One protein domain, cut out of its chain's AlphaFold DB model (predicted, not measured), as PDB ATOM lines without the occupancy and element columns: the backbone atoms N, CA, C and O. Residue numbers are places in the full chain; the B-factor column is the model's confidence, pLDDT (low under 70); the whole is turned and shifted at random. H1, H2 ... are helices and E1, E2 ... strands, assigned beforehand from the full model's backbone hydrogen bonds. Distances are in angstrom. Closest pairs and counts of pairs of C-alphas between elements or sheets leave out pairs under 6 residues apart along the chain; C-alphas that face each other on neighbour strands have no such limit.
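AT A GLANCE: This is residues 3 to 54 of the 59 residues of the protein "Transposase" of Bacillus pseudomycoides DSM 12442 (UniProt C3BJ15). The longest helix, H1, makes one side of an open loop with E1 across from it; H2 and H3 then run on as an arm whose residues 37 to 54 stick out. The printed part has 52 residues, with three named helices and one named strand in the order H1, E1, H2, H3, mostly helix. It is an extended rod, radius of gyration of the C-alphas 16.7 A, spanning 49 by 19 by 15 A.

HOW THE PARTS SIT: H1, residues 9 to 19, touches no helix and is apart from E1, residues 29 to 31. E1 pairs with no named strand, but residues 3 to 4 pair in parallel with its residues 30 to 31. H2, residues 35 to 42, and H3, residues 44 to 53, meet only through their link. Every O i to N i+4 pair is within hydrogen-bond range in H1, 3 of 4 in H2 and 4 of 6 in H3.

IN THESE COORDINATES: H1 is 15.8 A long, from C-alpha 9 at (250.958, 201.243, 204.648). H2 is 11.9 A and E1 6.6 A. H3, 14.7 A, ends at C-alpha 53, (251.524, 216.548, 235.068).

THE WHOLE: The C-alphas farthest apart, Leu 25 and Met 53, are 49.8 A apart. The printed part has no cut and no long link. pLDDT is under 70 at residues 25, 33 to 38 and 53 to 54.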
ATOM      1  N   THR A   3     256.930 213.134 198.758       77.44
ATOM      2  CA  THR A   3     257.633 212.619 199.932       77.44
ATOM      3  C   THR A   3     256.648 211.891 200.829       77.44
ATOM      4  O   THR A   3     255.669 212.481 201.273       77.44
ATOM      5  N   VAL A   4     256.921 210.622 201.097       76.94
ATOM      6  CA  VAL A   4     256.159 209.777 202.025       76.94
ATOM      7  C   VAL A   4     257.084 209.321 203.136       76.94
ATOM      8  O   VAL A   4     258.302 209.225 202.948       76.94
ATOM      9  N   ASP A   5     256.520 209.070 204.308       75.94
ATOM     10  CA  ASP A   5     257.275 208.459 205.392       75.94
ATOM     11  C   ASP A   5     257.535 206.957 205.094       75.94
ATOM     12  O   ASP A   5     257.179 206.435 204.033       75.94
ATOM     13  N   LYS A   6     258.240 206.261 205.994       75.50
ATOM     14  CA  LYS A   6     258.577 204.831 205.848       75.50
ATOM     15  C   LYS A   6     257.539 203.871 206.454       75.50
ATOM     16  O   LYS A   6     257.888 202.736 206.772       75.50
ATOM     17  N   ASN A   7     256.294 204.292 206.641       81.56
ATOM     18  CA  ASN A   7     255.236 203.418 207.131       81.56
ATOM     19  C   ASN A   7     254.945 202.315 206.082       81.56
ATOM     20  O   ASN A   7     254.824 202.622 204.887       81.56
ATOM     21  N   PRO A   8     254.847 201.037 206.500       82.94
ATOM     22  CA  PRO A   8     254.458 199.917 205.637       82.94
ATOM     23  C   PRO A   8     253.124 200.088 204.891       82.94
ATOM     24  O   PRO A   8     252.922 199.409 203.885       82.94
ATOM     25  N   ASP A   9     252.244 200.998 205.314       84.44
ATOM     26  CA  ASP A   9     250.958 201.243 204.648       84.44
ATOM     27  C   ASP A   9     251.099 201.943 203.279       84.44
ATOM     28  O   ASP A   9     250.301 201.716 202.362       84.44
ATOM     29  N   TYR A  10     252.123 202.788 203.097       84.19
ATOM     30  CA  TYR A  10     252.263 203.610 201.886       84.19
ATOM     31  C   TYR A  10     252.496 202.801 200.605       84.19
ATOM     32  O   TYR A  10     251.844 203.117 199.610       84.19
ATOM     33  N   PRO A  11     253.374 201.778 200.561       84.50
ATOM     34  CA  PRO A  11     253.539 200.932 199.377       84.50
ATOM     35  C   PRO A  11     252.218 200.346 198.865       84.50
ATOM     36  O   PRO A  11     251.935 200.442 197.670       84.50
ATOM     37  N   ILE A  12     251.381 199.835 199.772       87.62
ATOM     38  CA  ILE A  12     250.084 199.221 199.452       87.62
ATOM     39  C   ILE A  12     249.123 200.274 198.884       87.62
ATOM     40  O   ILE A  12     248.480 200.062 197.852       87.62
ATOM     41  N   ALA A  13     249.052 201.444 199.525       86.19
ATOM     42  CA  ALA A  13     248.216 202.549 199.068       86.19
ATOM     43  C   ALA A  13     248.662 203.086 197.696       86.19
ATOM     44  O   ALA A  13     247.830 203.320 196.820       86.19
ATOM     45  N   ILE A  14     249.971 203.236 197.478       84.62
ATOM     46  CA  ILE A  14     250.549 203.703 196.211       84.62
ATOM     47  C   ILE A  14     250.235 202.721 195.083       84.62
ATOM     48  O   ILE A  14     249.853 203.143 193.992       84.62
ATOM     49  N   GLU A  15     250.381 201.419 195.323       85.25
ATOM     50  CA  GLU A  15     250.080 200.387 194.330       85.25
ATOM     51  C   GLU A  15     248.592 200.392 193.949       85.25
ATOM     52  O   GLU A  15     248.246 200.402 192.764       85.25
ATOM     53  N   LYS A  16     247.707 200.522 194.945       88.44
ATOM     54  CA  LYS A  16     246.266 200.692 194.726       88.44
ATOM     55  C   LYS A  16     245.949 201.961 193.925       88.44
ATOM     56  O   LYS A  16     245.202 201.894 192.952       88.44
ATOM     57  N   MET A  17     246.556 203.101 194.259       85.12
ATOM     58  CA  MET A  17     246.350 204.369 193.541       85.12
ATOM     59  C   MET A  17     246.868 204.334 192.098       85.12
ATOM     60  O   MET A  17     246.243 204.922 191.210       85.12
ATOM     61  N   LYS A  18     247.979 203.629 191.844       84.00
ATOM     62  CA  LYS A  18     248.485 203.373 190.487       84.00
ATOM     63  C   LYS A  18     247.502 202.520 189.685       84.00
ATOM     64  O   LYS A  18     247.215 202.852 188.537       84.00
ATOM     65  N   LYS A  19     246.940 201.471 190.296       85.12
ATOM     66  CA  LYS A  19     245.932 200.600 189.670       85.12
ATOM     67  C   LYS A  19     244.634 201.349 189.350       85.12
ATOM     68  O   LYS A  19     244.063 201.155 188.283       85.12
ATOM     69  N   GLU A  20     244.210 202.250 190.234       87.12
ATOM     70  CA  GLU A  20     243.034 203.109 190.043       87.12
ATOM     71  C   GLU A  20     243.266 204.267 189.046       87.12
ATOM     72  O   GLU A  20     242.360 205.067 188.833       87.12
ATOM     73  N   LYS A  21     244.461 204.388 188.436       79.62
ATOM     74  CA  LYS A  21     244.874 205.503 187.550       79.62
ATOM     75  C   LYS A  21     244.696 206.901 188.165       79.62
ATOM     76  O   LYS A  21     244.666 207.900 187.453       79.62
ATOM     77  N   LYS A  22     244.629 206.991 189.496       78.69
ATOM     78  CA  LYS A  22     244.492 208.257 190.236       78.69
ATOM     79  C   LYS A  22     245.820 208.992 190.417       78.69
ATOM     80  O   LYS A  22     245.824 210.139 190.853       78.69
ATOM     81  N   MET A  23     246.943 208.346 190.095       73.56
ATOM     82  CA  MET A  23     248.271 208.957 190.104       73.56
ATOM     83  C   MET A  23     248.894 208.991 188.701       73.56
ATOM     84  O   MET A  23     248.888 207.971 188.008       73.56
ATOM     85  N   PRO A  24     249.520 210.115 188.307       75.44
ATOM     86  CA  PRO A  24     250.370 210.180 187.125       75.44
ATOM     87  C   PRO A  24     251.566 209.219 187.233       75.44
ATOM     88  O   PRO A  24     252.299 209.227 188.223       75.44
ATOM     89  N   LEU A  25     251.803 208.431 186.180       68.06
ATOM     90  CA  LEU A  25     252.845 207.391 186.103       68.06
ATOM     91  C   LEU A  25     254.296 207.906 186.234       68.06
ATOM     92  O   LEU A  25     255.201 207.102 186.432       68.06
ATOM     93  N   GLY A  26     254.525 209.220 186.157       73.25
ATOM     94  CA  GLY A  26     255.858 209.838 186.206       73.25
ATOM     95  C   GLY A  26     256.273 210.430 187.557       73.25
ATOM     96  O   GLY A  26     257.334 211.044 187.654       73.25
ATOM     97  N   ILE A  27     255.456 210.310 188.608       79.00
ATOM     98  CA  ILE A  27     255.786 210.920 189.900       79.00
ATOM     99  C   ILE A  27     256.857 210.096 190.621       79.00
ATOM    100  O   ILE A  27     256.630 208.961 191.032       79.00
ATOM    101  N   GLN A  28     258.014 210.716 190.854       77.31
ATOM    102  CA  GLN A  28     259.030 210.179 191.756       77.31
ATOM    103  C   GLN A  28     258.540 210.229 193.206       77.31
ATOM    104  O   GLN A  28     258.139 211.291 193.703       77.31
ATOM    105  N   ILE A  29     258.601 209.080 193.878       78.50
ATOM    106  CA  ILE A  29     258.231 208.909 195.282       78.50
ATOM    107  C   ILE A  29     259.515 208.759 196.093       78.50
ATOM    108  O   ILE A  29     260.313 207.860 195.832       78.50
ATOM    109  N   ARG A  30     259.721 209.630 197.080       79.81
ATOM    110  CA  ARG A  30     260.863 209.555 197.997       79.81
ATOM    111  C   ARG A  30     260.377 209.154 199.377       79.81
ATOM    112  O   ARG A  30     259.624 209.891 200.004       79.81
ATOM    113  N   GLN A  31     260.855 208.013 199.859       75.38
ATOM    114  CA  GLN A  31     260.645 207.601 201.243       75.38
ATOM    115  C   GLN A  31     261.647 208.316 202.151       75.38
ATOM    116  O   GLN A  31     262.852 208.054 202.091       75.38
ATOM    117  N   ILE A  32     261.165 209.218 203.000       75.75
ATOM    118  CA  ILE A  32     261.985 209.926 203.984       75.75
ATOM    119  C   ILE A  32     261.717 209.308 205.354       75.75
ATOM    120  O   ILE A  32     260.637 209.443 205.917       75.75
ATOM    121  N   LYS A  33     262.732 208.645 205.920       67.44
ATOM    122  CA  LYS A  33     262.633 207.931 207.208       67.44
ATOM    123  C   LYS A  33     262.332 208.852 208.403       67.44
ATOM    124  O   LYS A  33     261.875 208.373 209.430       67.44
ATOM    125  N   TYR A  34     262.614 210.148 208.275       67.44
ATOM    126  CA  TYR A  34     262.740 211.067 209.407       67.44
ATOM    127  C   TYR A  34     261.962 212.379 209.249       67.44
ATOM    128  O   TYR A  34     262.229 213.318 209.991       67.44
ATOM    129  N   LEU A  35     260.992 212.463 208.329       65.38
ATOM    130  CA  LEU A  35     260.161 213.670 208.199       65.38
ATOM    131  C   LEU A  35     259.414 213.961 209.515       65.38
ATOM    132  O   LEU A  35     259.418 215.087 210.002       65.38
ATOM    133  N   ASN A  36     258.899 212.905 210.152       62.59
ATOM    134  CA  ASN A  36     258.254 212.993 211.459       62.59
ATOM    135  C   ASN A  36     259.254 213.204 212.600       62.59
ATOM    136  O   ASN A  36     258.876 213.748 213.623       62.59
ATOM    137  N   ASN A  37     260.533 212.841 212.452       69.50
ATOM    138  CA  ASN A  37     261.485 212.972 213.556       69.50
ATOM    139  C   ASN A  37     261.764 214.426 213.933       69.50
ATOM    140  O   ASN A  37     261.969 214.679 215.110       69.50
ATOM    141  N   ILE A  38     261.782 215.362 212.979       69.94
ATOM    142  CA  ILE A  38     262.004 216.787 213.286       69.94
ATOM    143  C   ILE A  38     260.809 217.338 214.066       69.94
ATOM    144  O   ILE A  38     260.984 217.928 215.126       69.94
ATOM    145  N   VAL A  39     259.596 217.064 213.583       73.69
ATOM    146  CA  VAL A  39     258.343 217.478 214.230       73.69
ATOM    147  C   VAL A  39     258.197 216.830 215.615       73.69
ATOM    148  O   VAL A  39     257.890 217.492 216.601       73.69
ATOM    149  N   GLU A  40     258.484 215.533 215.729       72.44
ATOM    150  CA  GLU A  40     258.442 214.800 216.998       72.44
ATOM    151  C   GLU A  40     259.540 215.243 217.977       72.44
ATOM    152  O   GLU A  40     259.318 215.254 219.190       72.44
ATOM    153  N   GLN A  41     260.722 215.630 217.481       77.44
ATOM    154  CA  GLN A  41     261.783 216.204 218.310       77.44
ATOM    155  C   GLN A  41     261.417 217.594 218.822       77.44
ATOM    156  O   GLN A  41     261.647 217.859 220.002       77.44
ATOM    157  N   ASP A  42     260.822 218.446 217.988       81.38
ATOM    158  CA  ASP A  42     260.378 219.787 218.378       81.38
ATOM    159  C   ASP A  42     259.343 219.716 219.515       81.38
ATOM    160  O   ASP A  42     259.468 220.345 220.570       81.38
ATOM    161  N   HIS A  43     258.395 218.788 219.396       85.31
ATOM    162  CA  HIS A  43     257.374 218.563 220.416       85.31
ATOM    163  C   HIS A  43     257.889 217.851 221.683       85.31
ATOM    164  O   HIS A  43     257.169 217.777 222.685       85.31
ATOM    165  N   ARG A  44     259.125 217.326 221.693       85.69
ATOM    166  CA  ARG A  44     259.678 216.542 222.815       85.69
ATOM    167  C   ARG A  44     259.724 217.341 224.113       85.69
ATOM    168  O   ARG A  44     259.473 216.779 225.179       85.69
ATOM    169  N   PHE A  45     260.031 218.636 224.041       85.00
ATOM    170  CA  PHE A  45     260.109 219.492 225.228       85.00
ATOM    171  C   PHE A  45     258.737 219.700 225.871       85.00
ATOM    172  O   PHE A  45     258.599 219.557 227.088       85.00
ATOM    173  N   ILE A  46     257.714 219.951 225.051       85.62
ATOM    174  CA  ILE A  46     256.330 220.113 225.505       85.62
ATOM    175  C   ILE A  46     255.811 218.787 226.078       85.62
ATOM    176  O   ILE A  46     255.351 218.751 227.219       85.62
ATOM    177  N   LYS A  47     255.983 217.669 225.355       85.31
ATOM    178  CA  LYS A  47     255.589 216.328 225.828       85.31
ATOM    179  C   LYS A  47     256.283 215.953 227.144       85.31
ATOM    180  O   LYS A  47     255.641 215.399 228.031       85.31
ATOM    181  N   LYS A  48     257.569 216.291 227.320       85.12
ATOM    182  CA  LYS A  48     258.310 216.047 228.573       85.12
ATOM    183  C   LYS A  48     257.726 216.833 229.751       85.12
ATOM    184  O   LYS A  48     257.621 216.272 230.837       85.12
ATOM    185  N   ARG A  49     257.331 218.093 229.537       82.06
ATOM    186  CA  ARG A  49     256.722 218.950 230.569       82.06
ATOM    187  C   ARG A  49     255.322 218.472 230.969       82.06
ATOM    188  O   ARG A  49     254.992 218.474 232.148       82.06
ATOM    189  N   VAL A  50     254.517 218.028 230.004       79.81
ATOM    190  CA  VAL A  50     253.154 217.526 230.260       79.81
ATOM    191  C   VAL A  50     253.169 216.126 230.887       79.81
ATOM    192  O   VAL A  50     252.317 215.818 231.715       79.81
ATOM    193  N   ARG A  51     254.162 215.281 230.573       79.81
ATOM    194  CA  ARG A  51     254.262 213.911 231.114       79.81
ATOM    195  C   ARG A  51     254.311 213.862 232.642       79.81
ATOM    196  O   ARG A  51     253.722 212.961 233.225       79.81
ATOM    197  N   SER A  52     254.981 214.815 233.292       71.31
ATOM    198  CA  SER A  52     255.000 214.898 234.757       71.31
ATOM    199  C   SER A  52     253.654 215.325 235.345       71.31
ATOM    200  O   SER A  52     253.353 214.945 236.465       71.31
ATOM    201  N   MET A  53     252.827 216.064 234.599       69.94
ATOM    202  CA  MET A  53     251.524 216.548 235.068       69.94
ATOM    203  C   MET A  53     250.420 215.481 235.040       69.94
ATOM    204  O   MET A  53     249.438 215.639 235.751       69.94
ATOM    205  N   MET A  54     250.580 214.369 234.306       59.97
ATOM    206  CA  MET A  54     249.604 213.259 234.320       59.97
ATOM    207  C   MET A  54     249.506 212.523 235.668       59.97
ATOM    208  O   MET A  54     248.554 211.782 235.874       59.97
TER     209      MET A  54